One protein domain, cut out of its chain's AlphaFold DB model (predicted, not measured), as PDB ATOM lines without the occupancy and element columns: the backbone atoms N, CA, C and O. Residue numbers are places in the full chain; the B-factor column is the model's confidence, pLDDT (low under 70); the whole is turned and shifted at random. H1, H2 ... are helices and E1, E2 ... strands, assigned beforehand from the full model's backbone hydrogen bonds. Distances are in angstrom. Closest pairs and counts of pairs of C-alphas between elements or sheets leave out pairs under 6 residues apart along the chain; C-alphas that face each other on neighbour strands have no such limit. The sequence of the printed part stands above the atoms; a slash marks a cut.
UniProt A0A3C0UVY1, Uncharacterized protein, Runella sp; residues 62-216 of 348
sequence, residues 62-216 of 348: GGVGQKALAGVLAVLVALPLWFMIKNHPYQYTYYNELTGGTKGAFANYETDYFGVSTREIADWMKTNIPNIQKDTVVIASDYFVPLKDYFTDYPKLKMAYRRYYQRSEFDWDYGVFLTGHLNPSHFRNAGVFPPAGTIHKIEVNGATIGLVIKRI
ATOM      1  N   GLY A  62     -42.575 -24.195  38.475       94.94
ATOM      2  CA  GLY A  62     -43.217 -24.106  39.790       94.94
ATOM      3  C   GLY A  62     -42.828 -22.812  40.518       94.94
ATOM      4  O   GLY A  62     -41.892 -22.121  40.112       94.94
ATOM      5  N   GLY A  63     -43.491 -22.499  41.635       94.50
ATOM      6  CA  GLY A  63     -43.285 -21.230  42.352       94.50
ATOM      7  C   GLY A  63     -41.828 -20.952  42.760       94.50
ATOM      8  O   GLY A  63     -41.375 -19.813  42.684       94.50
ATOM      9  N   VAL A  64     -41.059 -21.987  43.126       95.81
ATOM     10  CA  VAL A  64     -39.615 -21.854  43.403       95.81
ATOM     11  C   VAL A  64     -38.837 -21.481  42.137       95.81
ATOM     12  O   VAL A  64     -38.021 -20.565  42.174       95.81
ATOM     13  N   GLY A  65     -39.127 -22.128  41.004       94.81
ATOM     14  CA  GLY A  65     -38.475 -21.840  39.723       94.81
ATOM     15  C   GLY A  65     -38.787 -20.436  39.201       94.81
ATOM     16  O   GLY A  65     -37.899 -19.760  38.692       94.81
ATOM     17  N   GLN A  66     -40.018 -19.959  39.391       94.19
ATOM     18  CA  GLN A  66     -40.407 -18.588  39.048       94.19
ATOM     19  C   GLN A  66     -39.644 -17.548  39.878       94.19
ATOM     20  O   GLN A  66     -39.123 -16.584  39.319       94.19
ATOM     21  N   LYS A  67     -39.527 -17.759  41.199       95.50
ATOM     22  CA  LYS A  67     -38.735 -16.892  42.088       95.50
ATOM     23  C   LYS A  67     -37.251 -16.908  41.724       95.50
ATOM     24  O   LYS A  67     -36.632 -15.851  41.691       95.50
ATOM     25  N   ALA A  68     -36.697 -18.083  41.416       95.56
ATOM     26  CA  ALA A  68     -35.314 -18.212  40.972       95.56
ATOM     27  C   ALA A  68     -35.071 -17.432  39.671       95.56
ATOM     28  O   ALA A  68     -34.133 -16.642  39.604       95.56
ATOM     29  N   LEU A  69     -35.951 -17.577  38.671       92.25
ATOM     30  CA  LEU A  69     -35.839 -16.831  37.418       92.25
ATOM     31  C   LEU A  69     -35.946 -15.316  37.639       92.25
ATOM     32  O   LEU A  69     -35.151 -14.564  37.083       92.25
ATOM     33  N   ALA A  70     -36.889 -14.867  38.471       92.00
ATOM     34  CA  ALA A  70     -37.016 -13.455  38.827       92.00
ATOM     35  C   ALA A  70     -35.751 -12.924  39.524       92.00
ATOM     36  O   ALA A  70     -35.293 -11.832  39.201       92.00
ATOM     37  N   GLY A  71     -35.153 -13.715  40.422       95.75
ATOM     38  CA  GLY A  71     -33.878 -13.391  41.063       95.75
ATOM     39  C   GLY A  71     -32.735 -13.244  40.057       95.75
ATOM     40  O   GLY A  71     -32.008 -12.257  40.104       95.75
ATOM     41  N   VAL A  72     -32.618 -14.169  39.098       93.88
ATOM     42  CA  VAL A  72     -31.618 -14.081  38.018       93.88
ATOM     43  C   VAL A  72     -31.815 -12.813  37.186       93.88
ATOM     44  O   VAL A  72     -30.855 -12.084  36.957       93.88
ATOM     45  N   LEU A  73     -33.048 -12.505  36.772       91.81
ATOM     46  CA  LEU A  73     -33.340 -11.282  36.016       91.81
ATOM     47  C   LEU A  73     -33.018 -10.017  36.818       91.81
ATOM     48  O   LEU A  73     -32.447  -9.078  36.268       91.81
ATOM     49  N   ALA A  74     -33.339 -10.000  38.113       95.88
ATOM     50  CA  ALA A  74     -33.005  -8.888  38.993       95.88
ATOM     51  C   ALA A  74     -31.488  -8.671  39.069       95.88
ATOM     52  O   ALA A  74     -31.035  -7.535  38.966       95.88
ATOM     53  N   VAL A  75     -30.698  -9.747  39.161       95.69
ATOM     54  CA  VAL A  75     -29.229  -9.667  39.113       95.69
ATOM     55  C   VAL A  75     -28.751  -9.131  37.763       95.69
ATOM     56  O   VAL A  75     -27.957  -8.196  37.735       95.69
ATOM     57  N   LEU A  76     -29.268  -9.648  36.644       92.69
ATOM     58  CA  LEU A  76     -28.877  -9.200  35.300       92.69
ATOM     59  C   LEU A  76     -29.165  -7.712  35.047       92.69
ATOM     60  O   LEU A  76     -28.429  -7.078  34.298       92.69
ATOM     61  N   VAL A  77     -30.203  -7.150  35.673       93.81
ATOM     62  CA  VAL A  77     -30.505  -5.708  35.632       93.81
ATOM     63  C   VAL A  77     -29.651  -4.923  36.633       93.81
ATOM     64  O   VAL A  77     -29.195  -3.822  36.327       93.81
ATOM     65  N   ALA A  78     -29.399  -5.480  37.819       96.44
ATOM     66  CA  ALA A  78     -28.604  -4.830  38.855       96.44
ATOM     67  C   ALA A  78     -27.134  -4.654  38.449       96.44
ATOM     68  O   ALA A  78     -26.544  -3.635  38.791       96.44
ATOM     69  N   LEU A  79     -26.554  -5.597  37.702       95.12
ATOM     70  CA  LEU A  79     -25.161  -5.539  37.241       95.12
ATOM     71  C   LEU A  79     -24.829  -4.260  36.439       95.12
ATOM     72  O   LEU A  79     -23.977  -3.490  36.891       95.12
ATOM     73  N   PRO A  80     -25.505  -3.953  35.310       95.12
ATOM     74  CA  PRO A  80     -25.241  -2.723  34.574       95.12
ATOM     75  C   PRO A  80     -25.603  -1.477  35.387       95.12
ATOM     76  O   PRO A  80     -24.881  -0.492  35.312       95.12
ATOM     77  N   LEU A  81     -26.667  -1.494  36.202       95.88
ATOM     78  CA  LEU A  81     -27.012  -0.356  37.070       95.88
ATOM     79  C   LEU A  81     -25.912  -0.054  38.087       95.88
ATOM     80  O   LEU A  81     -25.519   1.099  38.254       95.88
ATOM     81  N   TRP A  82     -25.378  -1.090  38.728       95.56
ATOM     82  CA  TRP A  82     -24.262  -0.961  39.650       95.56
ATOM     83  C   TRP A  82     -23.026  -0.403  38.949       95.56
ATOM     84  O   TRP A  82     -22.400   0.527  39.455       95.56
ATOM     85  N   PHE A  83     -22.707  -0.914  37.755       95.12
ATOM     86  CA  PHE A  83     -21.619  -0.378  36.948       95.12
ATOM     87  C   PHE A  83     -21.836   1.101  36.614       95.12
ATOM     88  O   PHE A  83     -20.908   1.893  36.765       95.12
ATOM     89  N   MET A  84     -23.049   1.477  36.200       95.06
ATOM     90  CA  MET A  84     -23.395   2.850  35.839       95.06
ATOM     91  C   MET A  84     -23.229   3.822  37.008       95.06
ATOM     92  O   MET A  84     -22.731   4.925  36.809       95.06
ATOM     93  N   ILE A  85     -23.633   3.412  38.213       95.75
ATOM     94  CA  ILE A  85     -23.490   4.213  39.435       95.75
ATOM     95  C   ILE A  85     -22.013   4.327  39.816       95.75
ATOM     96  O   ILE A  85     -21.510   5.426  40.030       95.75
ATOM     97  N   LYS A  86     -21.310   3.190  39.888       94.94
ATOM     98  CA  LYS A  86     -19.924   3.127  40.363       94.94
ATOM     99  C   LYS A  86     -18.947   3.845  39.433       94.94
ATOM    100  O   LYS A  86     -17.984   4.431  39.912       94.94
ATOM    101  N   ASN A  87     -19.167   3.756  38.125       94.00
ATOM    102  CA  ASN A  87     -18.230   4.245  37.117       94.00
ATOM    103  C   ASN A  87     -18.744   5.494  36.401       94.00
ATOM    104  O   ASN A  87     -18.258   5.784  35.320       94.00
ATOM    105  N   HIS A  88     -19.727   6.223  36.935       93.44
ATOM    106  CA  HIS A  88     -20.159   7.485  36.329       93.44
ATOM    107  C   HIS A  88     -18.958   8.439  36.127       93.44
ATOM    108  O   HIS A  88     -18.204   8.619  37.084       93.44
ATOM    109  N   PRO A  89     -18.768   9.064  34.942       93.69
ATOM    110  CA  PRO A  89     -19.647   9.118  33.760       93.69
ATOM    111  C   PRO A  89     -19.304   8.121  32.624       93.69
ATOM    112  O   PRO A  89     -19.621   8.349  31.459       93.69
ATOM    113  N   TYR A  90     -18.669   6.998  32.944       94.94
ATOM    114  CA  TYR A  90     -18.184   5.982  32.005       94.94
ATOM    115  C   TYR A  90     -19.175   4.843  31.743       94.94
ATOM    116  O   TYR A  90     -18.774   3.724  31.445       94.94
ATOM    117  N   GLN A  91     -20.483   5.091  31.821       93.81
ATOM    118  CA  GLN A  91     -21.506   4.046  31.650       93.81
ATOM    119  C   GLN A  91     -21.398   3.312  30.308       93.81
ATOM    120  O   GLN A  91     -21.713   2.127  30.218       93.81
ATOM    121  N   TYR A  92     -20.943   4.019  29.273       90.50
ATOM    122  CA  TYR A  92     -20.793   3.483  27.924       90.50
ATOM    123  C   TYR A  92     -19.735   2.371  27.821       90.50
ATOM    124  O   TYR A  92     -19.820   1.533  26.930       90.50
ATOM    125  N   THR A  93     -18.782   2.309  28.754       92.75
ATOM    126  CA  THR A  93     -17.695   1.316  28.739       92.75
ATOM    127  C   THR A  93     -18.087  -0.005  29.418       92.75
ATOM    128  O   THR A  93     -17.239  -0.865  29.678       92.75
ATOM    129  N   TYR A  94     -19.376  -0.190  29.733       93.50
ATOM    130  CA  TYR A  94     -19.884  -1.418  30.336       93.50
ATOM    131  C   TYR A  94     -19.775  -2.601  29.375       93.50
ATOM    132  O   TYR A  94     -20.335  -2.601  28.280       93.50
ATOM    133  N   TYR A  95     -19.145  -3.662  29.864       93.19
ATOM    134  CA  TYR A  95     -19.204  -4.993  29.279       93.19
ATOM    135  C   TYR A  95     -19.849  -5.948  30.273       93.19
ATOM    136  O   TYR A  95     -19.712  -5.786  31.484       93.19
ATOM    137  N   ASN A  96     -20.571  -6.941  29.760       91.81
ATOM    138  CA  ASN A  96     -21.295  -7.879  30.608       91.81
ATOM    139  C   ASN A  96     -20.336  -8.802  31.382       91.81
ATOM    140  O   ASN A  96     -19.224  -9.095  30.949       91.81
ATOM    141  N   GLU A  97     -20.792  -9.314  32.519       91.94
ATOM    142  CA  GLU A  97     -19.944 -10.139  33.389       91.94
ATOM    143  C   GLU A  97     -19.528 -11.481  32.755       91.94
ATOM    144  O   GLU A  97     -18.506 -12.041  33.144       91.94
ATOM    145  N   LEU A  98     -20.248 -11.988  31.739       89.81
ATOM    146  CA  LEU A  98     -19.862 -13.226  31.039       89.81
ATOM    147  C   LEU A  98     -18.583 -13.046  30.212       89.81
ATOM    148  O   LEU A  98     -17.855 -14.011  30.005       89.81
ATOM    149  N   THR A  99     -18.282 -11.821  29.772       88.69
ATOM    150  CA  THR A  99     -17.005 -11.488  29.123       88.69
ATOM    151  C   THR A  99     -15.921 -11.098  30.130       88.69
ATOM    152  O   THR A  99     -14.861 -10.631  29.726       88.69
ATOM    153  N   GLY A 100     -16.171 -11.245  31.437       91.44
ATOM    154  CA  GLY A 100     -15.284 -10.764  32.500       91.44
ATOM    155  C   GLY A 100     -15.388  -9.255  32.753       91.44
ATOM    156  O   GLY A 100     -14.435  -8.646  33.246       91.44
ATOM    157  N   GLY A 101     -16.513  -8.640  32.373       92.38
ATOM    158  CA  GLY A 101     -16.739  -7.204  32.497       92.38
ATOM    159  C   GLY A 101     -15.807  -6.377  31.608       92.38
ATOM    160  O   GLY A 101     -15.157  -6.895  30.698       92.38
ATOM    161  N   THR A 102     -15.708  -5.074  31.880       92.19
ATOM    162  CA  THR A 102     -14.834  -4.152  31.123       92.19
ATOM    163  C   THR A 102     -13.371  -4.597  31.151       92.19
ATOM    164  O   THR A 102     -12.671  -4.481  30.151       92.19
ATOM    165  N   LYS A 103     -12.918  -5.189  32.265       91.19
ATOM    166  CA  LYS A 103     -11.565  -5.741  32.389       91.19
ATOM    167  C   LYS A 103     -11.312  -6.905  31.430       91.19
ATOM    168  O   LYS A 103     -10.266  -6.939  30.800       91.19
ATOM    169  N   GLY A 104     -12.234  -7.865  31.340       91.31
ATOM    170  CA  GLY A 104     -12.087  -9.002  30.425       91.31
ATOM    171  C   GLY A 104     -12.257  -8.610  28.954       91.31
ATOM    172  O   GLY A 104     -11.661  -9.227  28.068       91.31
ATOM    173  N   ALA A 105     -13.012  -7.539  28.699       90.56
ATOM    174  CA  ALA A 105     -13.161  -6.972  27.368       90.56
ATOM    175  C   ALA A 105     -11.940  -6.162  26.901       90.56
ATOM    176  O   ALA A 105     -11.685  -6.092  25.699       90.56
ATOM    177  N   PHE A 106     -11.174  -5.580  27.828       90.00
ATOM    178  CA  PHE A 106      -9.962  -4.826  27.518       90.00
ATOM    179  C   PHE A 106      -8.994  -5.654  26.662       90.00
ATOM    180  O   PHE A 106      -8.806  -6.846  26.897       90.00
ATOM    181  N   ALA A 107      -8.399  -5.018  25.650       86.75
ATOM    182  CA  ALA A 107      -7.557  -5.632  24.616       86.75
ATOM    183  C   ALA A 107      -8.252  -6.592  23.636       86.75
ATOM    184  O   ALA A 107      -7.629  -6.985  22.657       86.75
ATOM    185  N   ASN A 108      -9.507  -6.977  23.858       87.44
ATOM    186  CA  ASN A 108     -10.246  -7.859  22.946       87.44
ATOM    187  C   ASN A 108     -11.368  -7.121  22.210       87.44
ATOM    188  O   ASN A 108     -11.738  -7.507  21.103       87.44
ATOM    189  N   TYR A 109     -11.887  -6.057  22.821       87.12
ATOM    190  CA  TYR A 109     -12.949  -5.221  22.285       87.12
ATOM    191  C   TYR A 109     -12.657  -3.740  22.545       87.12
ATOM    192  O   TYR A 109     -11.894  -3.378  23.441       87.12
ATOM    193  N   GLU A 110     -13.300  -2.888  21.753       84.38
ATOM    194  CA  GLU A 110     -13.243  -1.433  21.873       84.38
ATOM    195  C   GLU A 110     -13.881  -0.964  23.190       84.38
ATOM    196  O   GLU A 110     -15.063  -1.205  23.430       84.38
ATOM    197  N   THR A 111     -13.132  -0.285  24.058       85.06
ATOM    198  CA  THR A 111     -13.635   0.099  25.390       85.06
ATOM    199  C   THR A 111     -14.140   1.535  25.468       85.06
ATOM    200  O   THR A 111     -15.035   1.788  26.272       85.06
ATOM    201  N   ASP A 112     -13.647   2.455  24.630       88.19
ATOM    202  CA  ASP A 112     -14.046   3.872  24.647       88.19
ATOM    203  C   ASP A 112     -14.233   4.445  23.234       88.19
ATOM    204  O   ASP A 112     -13.602   5.417  22.822       88.19
ATOM    205  N   TYR A 113     -15.165   3.844  22.493       85.44
ATOM    206  CA  TYR A 113     -15.501   4.244  21.122       85.44
ATOM    207  C   TYR A 113     -15.905   5.727  20.979       85.44
ATOM    208  O   TYR A 113     -15.614   6.369  19.968       85.44
ATOM    209  N   PHE A 114     -16.599   6.286  21.979       87.44
ATOM    210  CA  PHE A 114     -17.082   7.677  21.959       87.44
ATOM    211  C   PHE A 114     -16.138   8.673  22.639       87.44
ATOM    212  O   PHE A 114     -16.480   9.851  22.760       87.44
ATOM    213  N   GLY A 115     -14.974   8.217  23.095       91.25
ATOM    214  CA  GLY A 115     -13.998   9.050  23.779       91.25
ATOM    215  C   GLY A 115     -14.551   9.780  24.993       91.25
ATOM    216  O   GLY A 115     -14.251  10.960  25.196       91.25
ATOM    217  N   VAL A 116     -15.346   9.095  25.818       92.06
ATOM    218  CA  VAL A 116     -15.897   9.663  27.055       92.06
ATOM    219  C   VAL A 116     -14.797  10.052  28.050       92.06
ATOM    220  O   VAL A 116     -15.006  10.944  28.870       92.06
ATOM    221  N   SER A 117     -13.599   9.469  27.926       93.75
ATOM    222  CA  SER A 117     -12.399   9.855  28.683       93.75
ATOM    223  C   SER A 117     -11.832  11.233  28.327       93.75
ATOM    224  O   SER A 117     -11.135  11.839  29.143       93.75
ATOM    225  N   THR A 118     -12.131  11.776  27.141       94.56
ATOM    226  CA  THR A 118     -11.476  13.004  26.651       94.56
ATOM    227  C   THR A 118     -11.754  14.241  27.491       94.56
ATOM    228  O   THR A 118     -10.875  15.093  27.614       94.56
ATOM    229  N   ARG A 119     -12.939  14.336  28.103       94.75
ATOM    230  CA  ARG A 119     -13.279  15.455  28.986       94.75
ATOM    231  C   ARG A 119     -12.402  15.469  30.233       94.75
ATOM    232  O   ARG A 119     -11.782  16.487  30.522       94.75
ATOM    233  N   GLU A 120     -12.340  14.345  30.948       96.00
ATOM    234  CA  GLU A 120     -11.533  14.236  32.168       96.00
ATOM    235  C   GLU A 120     -10.049  14.438  31.851       96.00
ATOM    236  O   GLU A 120      -9.366  15.172  32.560       96.00
ATOM    237  N   ILE A 121      -9.575  13.896  30.723       97.44
ATOM    238  CA  ILE A 121      -8.223  14.159  30.225       97.44
ATOM    239  C   ILE A 121      -7.996  15.658  30.009       97.44
ATOM    240  O   ILE A 121      -6.992  16.191  30.480       97.44
ATOM    241  N   ALA A 122      -8.902  16.357  29.320       97.00
ATOM    242  CA  ALA A 122      -8.752  17.784  29.060       97.00
ATOM    243  C   ALA A 122      -8.717  18.599  30.361       97.00
ATOM    244  O   ALA A 122      -7.850  19.458  30.526       97.00
ATOM    245  N   ASP A 123      -9.615  18.312  31.304       96.69
ATOM    246  CA  ASP A 123      -9.682  19.000  32.597       96.69
ATOM    247  C   ASP A 123      -8.431  18.728  33.449       96.69
ATOM    248  O   ASP A 123      -7.847  19.649  34.038       96.69
ATOM    249  N   TRP A 124      -7.941  17.486  33.430       97.94
ATOM    250  CA  TRP A 124      -6.675  17.121  34.051       97.94
ATOM    251  C   TRP A 124      -5.502  17.879  33.417       97.94
ATOM    252  O   TRP A 124      -4.694  18.471  34.135       97.94
ATOM    253  N   MET A 125      -5.420  17.926  32.085       97.69
ATOM    254  CA  MET A 125      -4.351  18.612  31.352       97.69
ATOM    255  C   MET A 125      -4.319  20.114  31.650       97.69
ATOM    256  O   MET A 125      -3.244  20.644  31.921       97.69
ATOM    257  N   LYS A 126      -5.475  20.791  31.670       96.12
ATOM    258  CA  LYS A 126      -5.581  22.224  32.018       96.12
ATOM    259  C   LYS A 126      -5.008  22.538  33.400       96.12
ATOM    260  O   LYS A 126      -4.441  23.607  33.603       96.12
ATOM    261  N   THR A 127      -5.154  21.601  34.331       96.50
ATOM    262  CA  THR A 127      -4.717  21.761  35.722       96.50
ATOM    263  C   THR A 127      -3.246  21.388  35.913       96.50
ATOM    264  O   THR A 127      -2.540  22.032  36.684       96.50
ATOM    265  N   ASN A 128      -2.771  20.350  35.218       97.31
ATOM    266  CA  ASN A 128      -1.490  19.706  35.523       97.31
ATOM    267  C   ASN A 128      -0.374  20.011  34.516       97.31
ATOM    268  O   ASN A 128       0.796  19.810  34.840       97.31
ATOM    269  N   ILE A 129      -0.689  20.486  33.306       95.12
ATOM    270  CA  ILE A 129       0.329  20.831  32.307       95.12
ATOM    271  C   ILE A 129       0.744  22.296  32.478       95.12
ATOM    272  O   ILE A 129      -0.059  23.204  32.241       95.12
ATOM    273  N   PRO A 130       2.015  22.567  32.832       89.75
ATOM    274  CA  PRO A 130       2.473  23.929  33.044       89.75
ATOM    275  C   PRO A 130       2.404  24.745  31.757       89.75
ATOM    276  O   PRO A 130       2.982  24.364  30.740       89.75
ATOM    277  N   ASN A 131       1.783  25.922  31.831       87.75
ATOM    278  CA  ASN A 131       1.693  26.859  30.713       87.75
ATOM    279  C   ASN A 131       1.075  26.259  29.432       87.75
ATOM    280  O   ASN A 131       1.481  26.638  28.330       87.75
ATOM    281  N   ILE A 132       0.110  25.342  29.558       91.00
ATOM    282  CA  ILE A 132      -0.562  24.692  28.419       91.00
ATOM    283  C   ILE A 132      -1.172  25.694  27.420       91.00
ATOM    284  O   ILE A 132      -1.271  25.418  26.234       91.00
ATOM    285  N   GLN A 133      -1.521  26.896  27.876       86.44
ATOM    286  CA  GLN A 133      -2.052  27.990  27.063       86.44
ATOM    287  C   GLN A 133      -1.025  28.688  26.158       86.44
ATOM    288  O   GLN A 133      -1.382  29.639  25.463       86.44
ATOM    289  N   LYS A 134       0.253  28.293  26.180       83.38
ATOM    290  CA  LYS A 134       1.277  28.865  25.293       83.38
ATOM    291  C   LYS A 134       1.157  28.303  23.875       83.38
ATOM    292  O   LYS A 134       0.863  27.132  23.675       83.38
ATOM    293  N   ASP A 135       1.488  29.133  22.889       84.06
ATOM    294  CA  ASP A 135       1.514  28.801  21.453       84.06
ATOM    295  C   ASP A 135       2.660  27.884  21.020       84.06
ATOM    296  O   ASP A 135       2.753  27.457  19.859       84.06
ATOM    297  N   THR A 136       3.525  27.573  21.976       85.50
ATOM    298  CA  THR A 136       4.614  26.621  21.839       85.50
ATOM    299  C   THR A 136       4.195  25.199  22.180       85.50
ATOM    300  O   THR A 136       4.893  24.291  21.757       85.50
ATOM    301  N   VAL A 137       3.102  24.998  22.931       92.81
ATOM    302  CA  VAL A 137       2.659  23.657  23.331       92.81
ATOM    303  C   VAL A 137       1.861  23.023  22.200       92.81
ATOM    304  O   VAL A 137       0.875  23.590  21.721       92.81
ATOM    305  N   VAL A 138       2.288  21.833  21.787       95.44
ATOM    306  CA  VAL A 138       1.642  21.036  20.746       95.44
ATOM    307  C   VAL A 138       1.101  19.741  21.347       95.44
ATOM    308  O   VAL A 138       1.860  18.916  21.861       95.44
ATOM    309  N   ILE A 139      -0.215  19.541  21.239       96.44
ATOM    310  CA  ILE A 139      -0.892  18.299  21.626       96.44
ATOM    311  C   ILE A 139      -1.201  17.466  20.381       96.44
ATOM    312  O   ILE A 139      -1.904  17.909  19.471       96.44
ATOM    313  N   ALA A 140      -0.705  16.237  20.350       96.56
ATOM    314  CA  ALA A 140      -1.064  15.232  19.361       96.56
ATOM    315  C   ALA A 140      -2.192  14.344  19.902       96.56
ATOM    316  O   ALA A 140      -2.154  13.954  21.063       96.56
ATOM    317  N   SER A 141      -3.187  14.000  19.082       96.19
ATOM    318  CA  SER A 141      -4.221  13.045  19.501       96.19
ATOM    319  C   SER A 141      -4.820  12.259  18.344       96.19
ATOM    320  O   SER A 141      -5.022  12.800  17.257       96.19
ATOM    321  N   ASP A 142      -5.154  10.996  18.592       93.12
ATOM    322  CA  ASP A 142      -5.941  10.152  17.687       93.12
ATOM    323  C   ASP A 142      -7.454  10.420  17.793       93.12
ATOM    324  O   ASP A 142      -8.219   9.972  16.943       93.12
ATOM    325  N   TYR A 143      -7.882  11.219  18.773       92.50
ATOM    326  CA  TYR A 143      -9.264  11.647  18.987       92.50
ATOM    327  C   TYR A 143      -9.360  13.173  19.081       92.50
ATOM    328  O   TYR A 143      -9.904  13.775  20.006       92.50
ATOM    329  N   PHE A 144      -8.772  13.806  18.069       89.69
ATOM    330  CA  PHE A 144      -8.530  15.242  18.003       89.69
ATOM    331  C   PHE A 144      -9.788  16.112  18.085       89.69
ATOM    332  O   PHE A 144      -9.755  17.123  18.779       89.69
ATOM    333  N   VAL A 145     -10.866  15.767  17.365       89.50
ATOM    334  CA  VAL A 145     -12.019  16.677  17.220       89.50
ATOM    335  C   VAL A 145     -12.693  16.931  18.574       89.50
ATOM    336  O   VAL A 145     -12.726  18.092  18.975       89.50
ATOM    337  N   PRO A 146     -13.120  15.908  19.342       91.56
ATOM    338  CA  PRO A 146     -13.769  16.157  20.630       91.56
ATOM    339  C   PRO A 146     -12.807  16.723  21.673       91.56
ATOM    340  O   PRO A 146     -13.192  17.574  22.469       91.56
ATOM    341  N   LEU A 147     -11.534  16.308  21.649       94.50
ATOM    342  CA  LEU A 147     -10.532  16.853  22.561       94.50
ATOM    343  C   LEU A 147     -10.341  18.363  22.349       94.50
ATOM    344  O   LEU A 147     -10.258  19.110  23.319       94.50
ATOM    345  N   LYS A 148     -10.294  18.816  21.089       94.19
ATOM    346  CA  LYS A 148     -10.114  20.227  20.728       94.19
ATOM    347  C   LYS A 148     -11.224  21.118  21.281       94.19
ATOM    348  O   LYS A 148     -10.933  22.233  21.711       94.19
ATOM    349  N   ASP A 149     -12.464  20.641  21.299       94.12
ATOM    350  CA  ASP A 149     -13.612  21.434  21.754       94.12
ATOM    351  C   ASP A 149     -13.485  21.844  23.233       94.12
ATOM    352  O   ASP A 149     -13.909  22.937  23.622       94.12
ATOM    353  N   TYR A 150     -12.793  21.040  24.045       95.38
ATOM    354  CA  TYR A 150     -12.501  21.367  25.443       95.38
ATOM    355  C   TYR A 150     -11.408  22.429  25.630       95.38
ATOM    356  O   TYR A 150     -11.218  22.896  26.753       95.38
ATOM    357  N   PHE A 151     -10.707  22.826  24.567       94.88
ATOM    358  CA  PHE A 151      -9.634  23.828  24.578       94.88
ATOM    359  C   PHE A 151      -9.977  25.079  23.754       94.88
ATOM    360  O   PHE A 151      -9.088  25.837  23.372       94.88
ATOM    361  N   THR A 152     -11.260  25.336  23.499       93.50
ATOM    362  CA  THR A 152     -11.730  26.531  22.770       93.50
ATOM    363  C   THR A 152     -11.284  27.851  23.414       93.50
ATOM    364  O   THR A 152     -10.933  28.786  22.697       93.50
ATOM    365  N   ASP A 153     -11.165  27.890  24.744       93.06
ATOM    366  CA  ASP A 153     -10.652  29.044  25.503       93.06
ATOM    367  C   ASP A 153      -9.110  29.161  25.509       93.06
ATOM    368  O   ASP A 153      -8.545  30.047  26.153       93.06
ATOM    369  N   TYR A 154      -8.402  28.281  24.789       93.50
ATOM    370  CA  TYR A 154      -6.938  28.225  24.703       93.50
ATOM    371  C   TYR A 154      -6.481  28.536  23.264       93.50
ATOM    372  O   TYR A 154      -5.875  27.690  22.608       93.50
ATOM    373  N   PRO A 155      -6.713  29.757  22.740       89.81
ATOM    374  CA  PRO A 155      -6.570  30.071  21.311       89.81
ATOM    375  C   PRO A 155      -5.140  29.948  20.768       89.81
ATOM    376  O   PRO A 155      -4.928  29.902  19.560       89.81
ATOM    377  N   LYS A 156      -4.148  29.937  21.660       91.62
ATOM    378  CA  LYS A 156      -2.735  29.778  21.320       91.62
ATOM    379  C   LYS A 156      -2.313  28.313  21.245       91.62
ATOM    380  O   LYS A 156      -1.406  28.000  20.483       91.62
ATOM    381  N   LEU A 157      -2.958  27.428  22.001       92.81
ATOM    382  CA  LEU A 157      -2.593  26.018  22.075       92.81
ATOM    383  C   LEU A 157      -2.715  25.363  20.696       92.81
ATOM    384  O   LEU A 157      -3.739  25.477  20.019       92.81
ATOM    385  N   LYS A 158      -1.669  24.648  20.282       93.44
ATOM    386  CA  LYS A 158      -1.673  23.920  19.015       93.44
ATOM    387  C   LYS A 158      -2.088  22.485  19.261       93.44
ATOM    388  O   LYS A 158      -1.587  21.817  20.160       93.44
ATOM    389  N   MET A 159      -2.979  21.991  18.415       93.31
ATOM    390  CA  MET A 159      -3.427  20.609  18.458       93.31
ATOM    391  C   MET A 159      -3.384  20.013  17.056       93.31
ATOM    392  O   MET A 159      -3.685  20.702  16.078       93.31
ATOM    393  N   ALA A 160      -3.038  18.735  16.950       92.62
ATOM    394  CA  ALA A 160      -2.990  18.036  15.674       92.62
ATOM    395  C   ALA A 160      -3.491  16.594  15.793       92.62
ATOM    396  O   ALA A 160      -3.139  15.872  16.726       92.62
ATOM    397  N   TYR A 161      -4.267  16.157  14.797       95.44
ATOM    398  CA  TYR A 161      -4.646  14.753  14.672       95.44
ATOM    399  C   TYR A 161      -3.427  13.901  14.320       95.44
ATOM    400  O   TYR A 161      -2.797  14.140  13.289       95.44
ATOM    401  N   ARG A 162      -3.105  12.907  15.145       95.12
ATOM    402  CA  ARG A 162      -2.008  11.957  14.930       95.12
ATOM    403  C   ARG A 162      -2.437  10.587  15.414       95.12
ATOM    404  O   ARG A 162      -2.868  10.450  16.550       95.12
ATOM    405  N   ARG A 163      -2.281   9.565  14.574       94.69
ATOM    406  CA  ARG A 163      -2.472   8.180  15.018       94.69
ATOM    407  C   ARG A 163      -1.354   7.789  15.980       94.69
ATOM    408  O   ARG A 163      -0.225   8.255  15.830       94.69
ATOM    409  N   TYR A 164      -1.645   6.873  16.899       94.31
ATOM    410  CA  TYR A 164      -0.653   6.346  17.842       94.31
ATOM    411  C   TYR A 164       0.619   5.824  17.141       94.31
ATOM    412  O   TYR A 164       1.737   6.142  17.544       94.31
ATOM    413  N   TYR A 165       0.465   5.121  16.016       93.88
ATOM    414  CA  TYR A 165       1.574   4.576  15.212       93.88
ATOM    415  C   TYR A 165       2.362   5.615  14.407       93.88
ATOM    416  O   TYR A 165       3.339   5.282  13.752       93.88
ATOM    417  N   GLN A 166       1.941   6.878  14.436       94.25
ATOM    418  CA  GLN A 166       2.641   7.992  13.796       94.25
ATOM    419  C   GLN A 166       3.289   8.918  14.828       94.25
ATOM    420  O   GLN A 166       3.837   9.959  14.467       94.25
ATOM    421  N   ARG A 167       3.231   8.572  16.122       94.31
ATOM    422  CA  ARG A 167       3.679   9.446  17.214       94.31
ATOM    423  C   ARG A 167       5.140   9.876  17.071       94.31
ATOM    424  O   ARG A 167       5.461  11.016  17.367       94.31
ATOM    425  N   SER A 168       6.009   9.039  16.523       96.88
ATOM    426  CA  SER A 168       7.420   9.403  16.360       96.88
ATOM    427  C   SER A 168       7.665  10.356  15.179       96.88
ATOM    428  O   SER A 168       8.649  11.082  15.163       96.88
ATOM    429  N   GLU A 169       6.759  10.426  14.197       96.44
ATOM    430  CA  GLU A 169       6.993  11.132  12.925       96.44
ATOM    431  C   GLU A 169       6.749  12.643  12.969       96.44
ATOM    432  O   GLU A 169       7.111  13.363  12.032       96.44
ATOM    433  N   PHE A 170       6.112  13.121  14.035       95.88
ATOM    434  CA  PHE A 170       5.657  14.500  14.165       95.88
ATOM    435  C   PHE A 170       6.186  15.140  15.436       95.88
ATOM    436  O   PHE A 170       6.362  14.463  16.444       95.88
ATOM    437  N   ASP A 171       6.387  16.455  15.391       95.88
ATOM    438  CA  ASP A 171       6.783  17.238  16.555       95.88
ATOM    439  C   ASP A 171       5.559  17.574  17.421       95.88
ATOM    440  O   ASP A 171       4.592  18.168  16.941       95.88
ATOM    441  N   TRP A 172       5.596  17.149  18.680       96.19
ATOM    442  CA  TRP A 172       4.580  17.391  19.703       96.19
ATOM    443  C   TRP A 172       5.207  17.300  21.095       96.19
ATOM    444  O   TRP A 172       6.258  16.676  21.257       96.19
ATOM    445  N   ASP A 173       4.556  17.903  22.089       96.56
ATOM    446  CA  ASP A 173       5.007  17.909  23.487       96.56
ATOM    447  C   ASP A 173       4.195  16.935  24.349       96.56
ATOM    448  O   ASP A 173       4.752  16.216  25.186       96.56
ATOM    449  N   TYR A 174       2.880  16.872  24.100       97.50
ATOM    450  CA  TYR A 174       1.959  15.954  24.769       97.50
ATOM    451  C   TYR A 174       1.132  15.144  23.765       97.50
ATOM    452  O   TYR A 174       0.656  15.675  22.767       97.50
ATOM    453  N   GLY A 175       0.953  13.856  24.031       97.25
ATOM    454  CA  GLY A 175       0.091  12.954  23.281       97.25
ATOM    455  C   GLY A 175      -1.140  12.578  24.101       97.25
ATOM    456  O   GLY A 175      -1.005  12.253  25.277       97.25
ATOM    457  N   VAL A 176      -2.321  12.598  23.491       97.44
ATOM    458  CA  VAL A 176      -3.566  12.079  24.068       97.44
ATOM    459  C   VAL A 176      -4.077  10.959  23.183       97.44
ATOM    460  O   VAL A 176      -4.510  11.214  22.059       97.44
ATOM    461  N   PHE A 177      -4.024   9.731  23.688       95.81
ATOM    462  CA  PHE A 177      -4.389   8.545  22.918       95.81
ATOM    463  C   PHE A 177      -5.422   7.717  23.662       95.81
ATOM    464  O   PHE A 177      -5.296   7.491  24.871       95.81
ATOM    465  N   LEU A 178      -6.432   7.265  22.928       94.06
ATOM    466  CA  LEU A 178      -7.458   6.373  23.449       94.06
ATOM    467  C   LEU A 178      -7.078   4.939  23.122       94.06
ATOM    468  O   LEU A 178      -6.603   4.640  22.027       94.06
ATOM    469  N   THR A 179      -7.302   4.033  24.067       91.94
ATOM    470  CA  THR A 179      -6.866   2.638  23.912       91.94
ATOM    471  C   THR A 179      -7.631   1.892  22.822       91.94
ATOM    472  O   THR A 179      -7.106   0.926  22.278       91.94
ATOM    473  N   GLY A 180      -8.803   2.387  22.427       87.19
ATOM    474  CA  GLY A 180      -9.576   1.876  21.298       87.19
ATOM    475  C   GLY A 180      -8.863   1.842  19.951       87.19
ATOM    476  O   GLY A 180      -9.046   0.924  19.155       87.19
ATOM    477  N   HIS A 181      -7.977   2.809  19.702       86.06
ATOM    478  CA  HIS A 181      -7.242   2.894  18.437       86.06
ATOM    479  C   HIS A 181      -5.904   2.140  18.458       86.06
ATOM    480  O   HIS A 181      -5.173   2.144  17.460       86.06
ATOM    481  N   LEU A 182      -5.555   1.515  19.585       89.69
ATOM    482  CA  LEU A 182      -4.350   0.706  19.729       89.69
ATOM    483  C   LEU A 182      -4.669  -0.761  19.440       89.69
ATOM    484  O   LEU A 182      -5.749  -1.272  19.723       89.69
ATOM    485  N   ASN A 183      -3.698  -1.466  18.869       89.94
ATOM    486  CA  ASN A 183      -3.844  -2.864  18.520       89.94
ATOM    487  C   ASN A 183      -3.802  -3.692  19.818       89.94
ATOM    488  O   ASN A 183      -2.918  -3.451  20.648       89.94
ATOM    489  N   PRO A 184      -4.684  -4.699  19.963       89.56
ATOM    490  CA  PRO A 184      -4.712  -5.651  21.074       89.56
ATOM    491  C   PRO A 184      -3.354  -6.121  21.605       89.56
ATOM    492  O   PRO A 184      -3.180  -6.284  22.813       89.56
ATOM    493  N   SER A 185      -2.392  -6.345  20.709       90.12
ATOM    494  CA  SER A 185      -1.038  -6.808  21.038       90.12
ATOM    495  C   SER A 185      -0.313  -5.925  22.057       90.12
ATOM    496  O   SER A 185       0.357  -6.459  22.942       90.12
ATOM    497  N   HIS A 186      -0.541  -4.607  22.036       91.06
ATOM    498  CA  HIS A 186       0.116  -3.662  22.942       91.06
ATOM    499  C   HIS A 186      -0.259  -3.903  24.406       91.06
ATOM    500  O   HIS A 186       0.540  -3.655  25.300       91.06
ATOM    501  N   PHE A 187      -1.461  -4.417  24.663       90.31
ATOM    502  CA  PHE A 187      -1.966  -4.647  26.016       90.31
ATOM    503  C   PHE A 187      -1.646  -6.046  26.550       90.31
ATOM    504  O   PHE A 187      -1.712  -6.278  27.755       90.31
ATOM    505  N   ARG A 188      -1.331  -6.999  25.662       81.75
ATOM    506  CA  ARG A 188      -1.069  -8.399  26.036       81.75
ATOM    507  C   ARG A 188       0.302  -8.585  26.683       81.75
ATOM    508  O   ARG A 188       0.497  -9.550  27.416       81.75
ATOM    509  N   ASN A 189       1.230  -7.660  26.446       78.50
ATOM    510  CA  ASN A 189       2.535  -7.641  27.089       78.50
ATOM    511  C   ASN A 189       2.569  -6.554  28.175       78.50
ATOM    512  O   ASN A 189       2.642  -5.363  27.879       78.50
ATOM    513  N   ALA A 190       2.544  -6.967  29.446       74.38
ATOM    514  CA  ALA A 190       2.516  -6.052  30.593       74.38
ATOM    515  C   ALA A 190       3.733  -5.107  30.668       74.38
ATOM    516  O   ALA A 190       3.666  -4.085  31.342       74.38
ATOM    517  N   GLY A 191       4.838  -5.436  29.988       83.38
ATOM    518  CA  GLY A 191       6.014  -4.572  29.905       83.38
ATOM    519  C   GLY A 191       5.917  -3.468  28.850       83.38
ATOM    520  O   GLY A 191       6.748  -2.568  28.878       83.38
ATOM    521  N   VAL A 192       4.945  -3.533  27.931       89.44
ATOM    522  CA  VAL A 192       4.799  -2.619  26.781       89.44
ATOM    523  C   VAL A 192       3.856  -1.460  27.085       89.44
ATOM    524  O   VAL A 192       4.105  -0.333  26.656       89.44
ATOM    525  N   PHE A 193       2.776  -1.730  27.821       91.94
ATOM    526  CA  PHE A 193       1.719  -0.764  28.092       91.94
ATOM    527  C   PHE A 193       1.559  -0.502  29.599       91.94
ATOM    528  O   PHE A 193       1.484  -1.456  30.374       91.94
ATOM    529  N   PRO A 194       1.418   0.763  30.039       93.25
ATOM    530  CA  PRO A 194       1.366   1.982  29.229       93.25
ATOM    531  C   PRO A 194       2.739   2.367  28.644       93.25
ATOM    532  O   PRO A 194       3.765   2.040  29.240       93.25
ATOM    533  N   PRO A 195       2.773   3.077  27.501       93.44
ATOM    534  CA  PRO A 195       4.026   3.485  26.872       93.44
ATOM    535  C   PRO A 195       4.827   4.449  27.755       93.44
ATOM    536  O   PRO A 195       4.281   5.139  28.628       93.44
ATOM    537  N   ALA A 196       6.134   4.522  27.508       94.75
ATOM    538  CA  ALA A 196       7.026   5.417  28.230       94.75
ATOM    539  C   ALA A 196       6.573   6.886  28.118       94.75
ATOM    540  O   ALA A 196       6.046   7.333  27.099       94.75
ATOM    541  N   GLY A 197       6.762   7.651  29.195       96.00
ATOM    542  CA  GLY A 197       6.318   9.045  29.258       96.00
ATOM    543  C   GLY A 197       4.824   9.216  29.556       96.00
ATOM    544  O   GLY A 197       4.352  10.349  29.597       96.00
ATOM    545  N   THR A 198       4.073   8.138  29.805       97.19
ATOM    546  CA  THR A 198       2.695   8.234  30.317       97.19
ATOM    547  C   THR A 198       2.676   8.958  31.667       97.19
ATOM    548  O   THR A 198       3.244   8.472  32.642       97.19
ATOM    549  N   ILE A 199       2.009  10.114  31.726       97.81
ATOM    550  CA  ILE A 199       1.884  10.951  32.934       97.81
ATOM    551  C   ILE A 199       0.479  10.923  33.543       97.81
ATOM    552  O   ILE A 199       0.304  11.336  34.687       97.81
ATOM    553  N   HIS A 200      -0.519  10.444  32.798       98.06
ATOM    554  CA  HIS A 200      -1.889  10.293  33.281       98.06
ATOM    555  C   HIS A 200      -2.630   9.193  32.521       98.06
ATOM    556  O   HIS A 200      -2.343   8.938  31.349       98.06
ATOM    557  N   LYS A 201      -3.585   8.548  33.197       96.75
ATOM    558  CA  LYS A 201      -4.438   7.492  32.652       96.75
ATOM    559  C   LYS A 201      -5.848   7.628  33.210       96.75
ATOM    560  O   LYS A 201      -5.997   7.886  34.401       96.75
ATOM    561  N   ILE A 202      -6.840   7.350  32.373       96.06
ATOM    562  CA  ILE A 202      -8.220   7.128  32.807       96.06
ATOM    563  C   ILE A 202      -8.441   5.625  32.933       96.06
ATOM    564  O   ILE A 202      -8.270   4.888  31.958       96.06
ATOM    565  N   GLU A 203      -8.804   5.170  34.131       94.75
ATOM    566  CA  GLU A 203      -9.041   3.759  34.430       94.75
ATOM    567  C   GLU A 203     -10.497   3.515  34.818       94.75
ATOM    568  O   GLU A 203     -11.024   4.127  35.744       94.75
ATOM    569  N   VAL A 204     -11.141   2.571  34.132       94.12
ATOM    570  CA  VAL A 204     -12.522   2.171  34.400       94.12
ATOM    571  C   VAL A 204     -12.570   0.672  34.623       94.12
ATOM    572  O   VAL A 204     -12.266  -0.117  33.732       94.12
ATOM    573  N   ASN A 205     -12.936   0.277  35.843       91.12
ATOM    574  CA  ASN A 205     -13.075  -1.121  36.251       91.12
ATOM    575  C   ASN A 205     -11.885  -2.020  35.836       91.12
ATOM    576  O   ASN A 205     -12.070  -3.150  35.392       91.12
ATOM    577  N   GLY A 206     -10.656  -1.506  35.964       88.62
ATOM    578  CA  GLY A 206      -9.422  -2.228  35.634       88.62
ATOM    579  C   GLY A 206      -8.989  -2.176  34.165       88.62
ATOM    580  O   GLY A 206      -7.997  -2.818  33.829       88.62
ATOM    581  N   ALA A 207      -9.689  -1.427  33.309       91.81
ATOM    582  CA  ALA A 207      -9.279  -1.133  31.938       91.81
ATOM    583  C   ALA A 207      -8.787   0.315  31.825       91.81
ATOM    584  O   ALA A 207      -9.458   1.238  32.284       91.81
ATOM    585  N   THR A 208      -7.631   0.531  31.197       94.00
ATOM    586  CA  THR A 208      -7.200   1.882  30.816       94.00
ATOM    587  C   THR A 208      -7.904   2.278  29.523       94.00
ATOM    588  O   THR A 208      -7.773   1.574  28.527       94.00
ATOM    589  N   ILE A 209      -8.634   3.390  29.515       93.94
ATOM    590  CA  ILE A 209      -9.423   3.818  28.345       93.94
ATOM    591  C   ILE A 209      -8.852   5.049  27.628       93.94
ATOM    592  O   ILE A 209      -9.112   5.264  26.449       93.94
ATOM    593  N   GLY A 210      -7.998   5.812  28.308       95.12
ATOM    594  CA  GLY A 210      -7.326   6.974  27.737       95.12
ATOM    595  C   GLY A 210      -6.033   7.306  28.468       95.12
ATOM    596  O   GLY A 210      -5.861   6.961  29.641       95.12
ATOM    597  N   LEU A 211      -5.110   7.949  27.756       96.31
ATOM    598  CA  LEU A 211      -3.747   8.230  28.202       96.31
ATOM    599  C   LEU A 211      -3.363   9.677  27.913       96.31
ATOM    600  O   LEU A 211      -3.718  10.214  26.864       96.31
ATOM    601  N   VAL A 212      -2.524  10.244  28.781       98.06
ATOM    602  CA  VAL A 212      -1.711  11.423  28.467       98.06
ATOM    603  C   VAL A 212      -0.243  11.038  28.537       98.06
ATOM    604  O   VAL A 212       0.242  10.577  29.572       98.06
ATOM    605  N   ILE A 213       0.470  11.256  27.439       97.62
ATOM    606  CA  ILE A 213       1.894  10.978  27.283       97.62
ATOM    607  C   ILE A 213       2.627  12.311  27.174       97.62
ATOM    608  O   ILE A 213       2.258  13.155  26.366       97.62
ATOM    609  N   LYS A 214       3.686  12.510  27.954       97.62
ATOM    610  CA  LYS A 214       4.655  13.583  27.735       97.62
ATOM    611  C   LYS A 214       5.814  13.038  26.919       97.62
ATOM    612  O   LYS A 214       6.397  12.018  27.290       97.62
ATOM    613  N   ARG A 215       6.189  13.730  25.845       96.44
ATOM    614  CA  ARG A 215       7.354  13.326  25.060       96.44
ATOM    615  C   ARG A 215       8.623  13.429  25.908       96.44
ATOM    616  O   ARG A 215       8.887  14.471  26.506       96.44
ATOM    617  N   ILE A 216       9.403  12.349  25.958       96.44
ATOM    618  CA  ILE A 216      10.632  12.277  26.765       96.44
ATOM    619  C   ILE A 216      11.758  13.080  26.101       96.44
ATOM    620  O   ILE A 216      12.434  13.872  26.755       96.44
TER     621      ILE A 216
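AT A GLANCE: This is residues 62 to 216 of the 348 residues of an uncharacterized protein of Runella sp (UniProt A0A3C0UVY1). A twisted five-strand sheet with H3 and H4 over one face forms the core of the body, and a long helical arm projects from that body: residues 62 to 75, of which 63 to 75 belong to H1, stick out. Long links and the short H2 lie between the arm and the sheet. The 155 printed residues hold six named helices and five named strands, H1 H2 H3 E1 H4 E2 H5 E3 H6 E4 E5, in a mixed class; the mixed sheet has the order E2 E1 E3 E5 E4. The whole is loose, with a radius of gyration of the C-alphas of 19.0 A and spans of 72 by 34 by 21 A.

HOW THE PARTS SIT: Start with H1, residues 63 to 86, which is apart from every other named element. H2, residues 101 to 105, only grazes the sheet. Next look at H3, residues 118 to 128, 9.3 A over the sheet; it lies over E4, residues 198 to 204, and only just over E5, residues 207 to 214, with 3 of its C-alphas. E1, residues 138 to 141, H4, residues 144 to 149, and E2, residues 158 to 161, form a strand-helix-strand unit, two parallel neighbour strands with a helix between, its crossover right-handed. On the same face as H3, H4 stands up from the sheet; the two touch, closest at the C-alphas of Thr 118 and Leu 147, 5.7 A apart. H5, residues 164 to 169, only grazes the sheet, and H6, residues 185 to 188, is not on it. Look for N 139 and O 158 at 2.9 A between the parallel E2 and E1, and N 140 and O 174 at 2.8 A between E1 and its parallel neighbour E3, residues 174 to 178. Antiparallel E3 and E5 have N 175 and O 213 at 2.8 A; the antiparallel hairpin E4 and E5 has N 202 and O 210 at 2.9 A. Every O i to N i+4 pair is within hydrogen-bond range in H2, H3 and H4; H1 has 19 of 20, H5 has 0 of 2 but 2 of 3 O i to N i+3 pairs, and H6 is too short for such a pair.

IN THESE COORDINATES: Find C-alpha 63 at (-43.285, -21.230, 42.352); from there H1 runs 33.8 A to C-alpha 86. H3 covers 14.9 A, E3 13.5 A and E4 16.9 A. E5, which bends by 57 degrees at residue 210, runs 20.7 A to C-alpha 214 at (4.655, 13.583, 27.735).

THE WHOLE: The C-alphas farthest apart, those of Gly 62 and Thr 136, are 72.0 A apart. The printed part has no cut; the links H1 to H2 and H2 to H3 are long. No printed residue is under 70 in pLDDT.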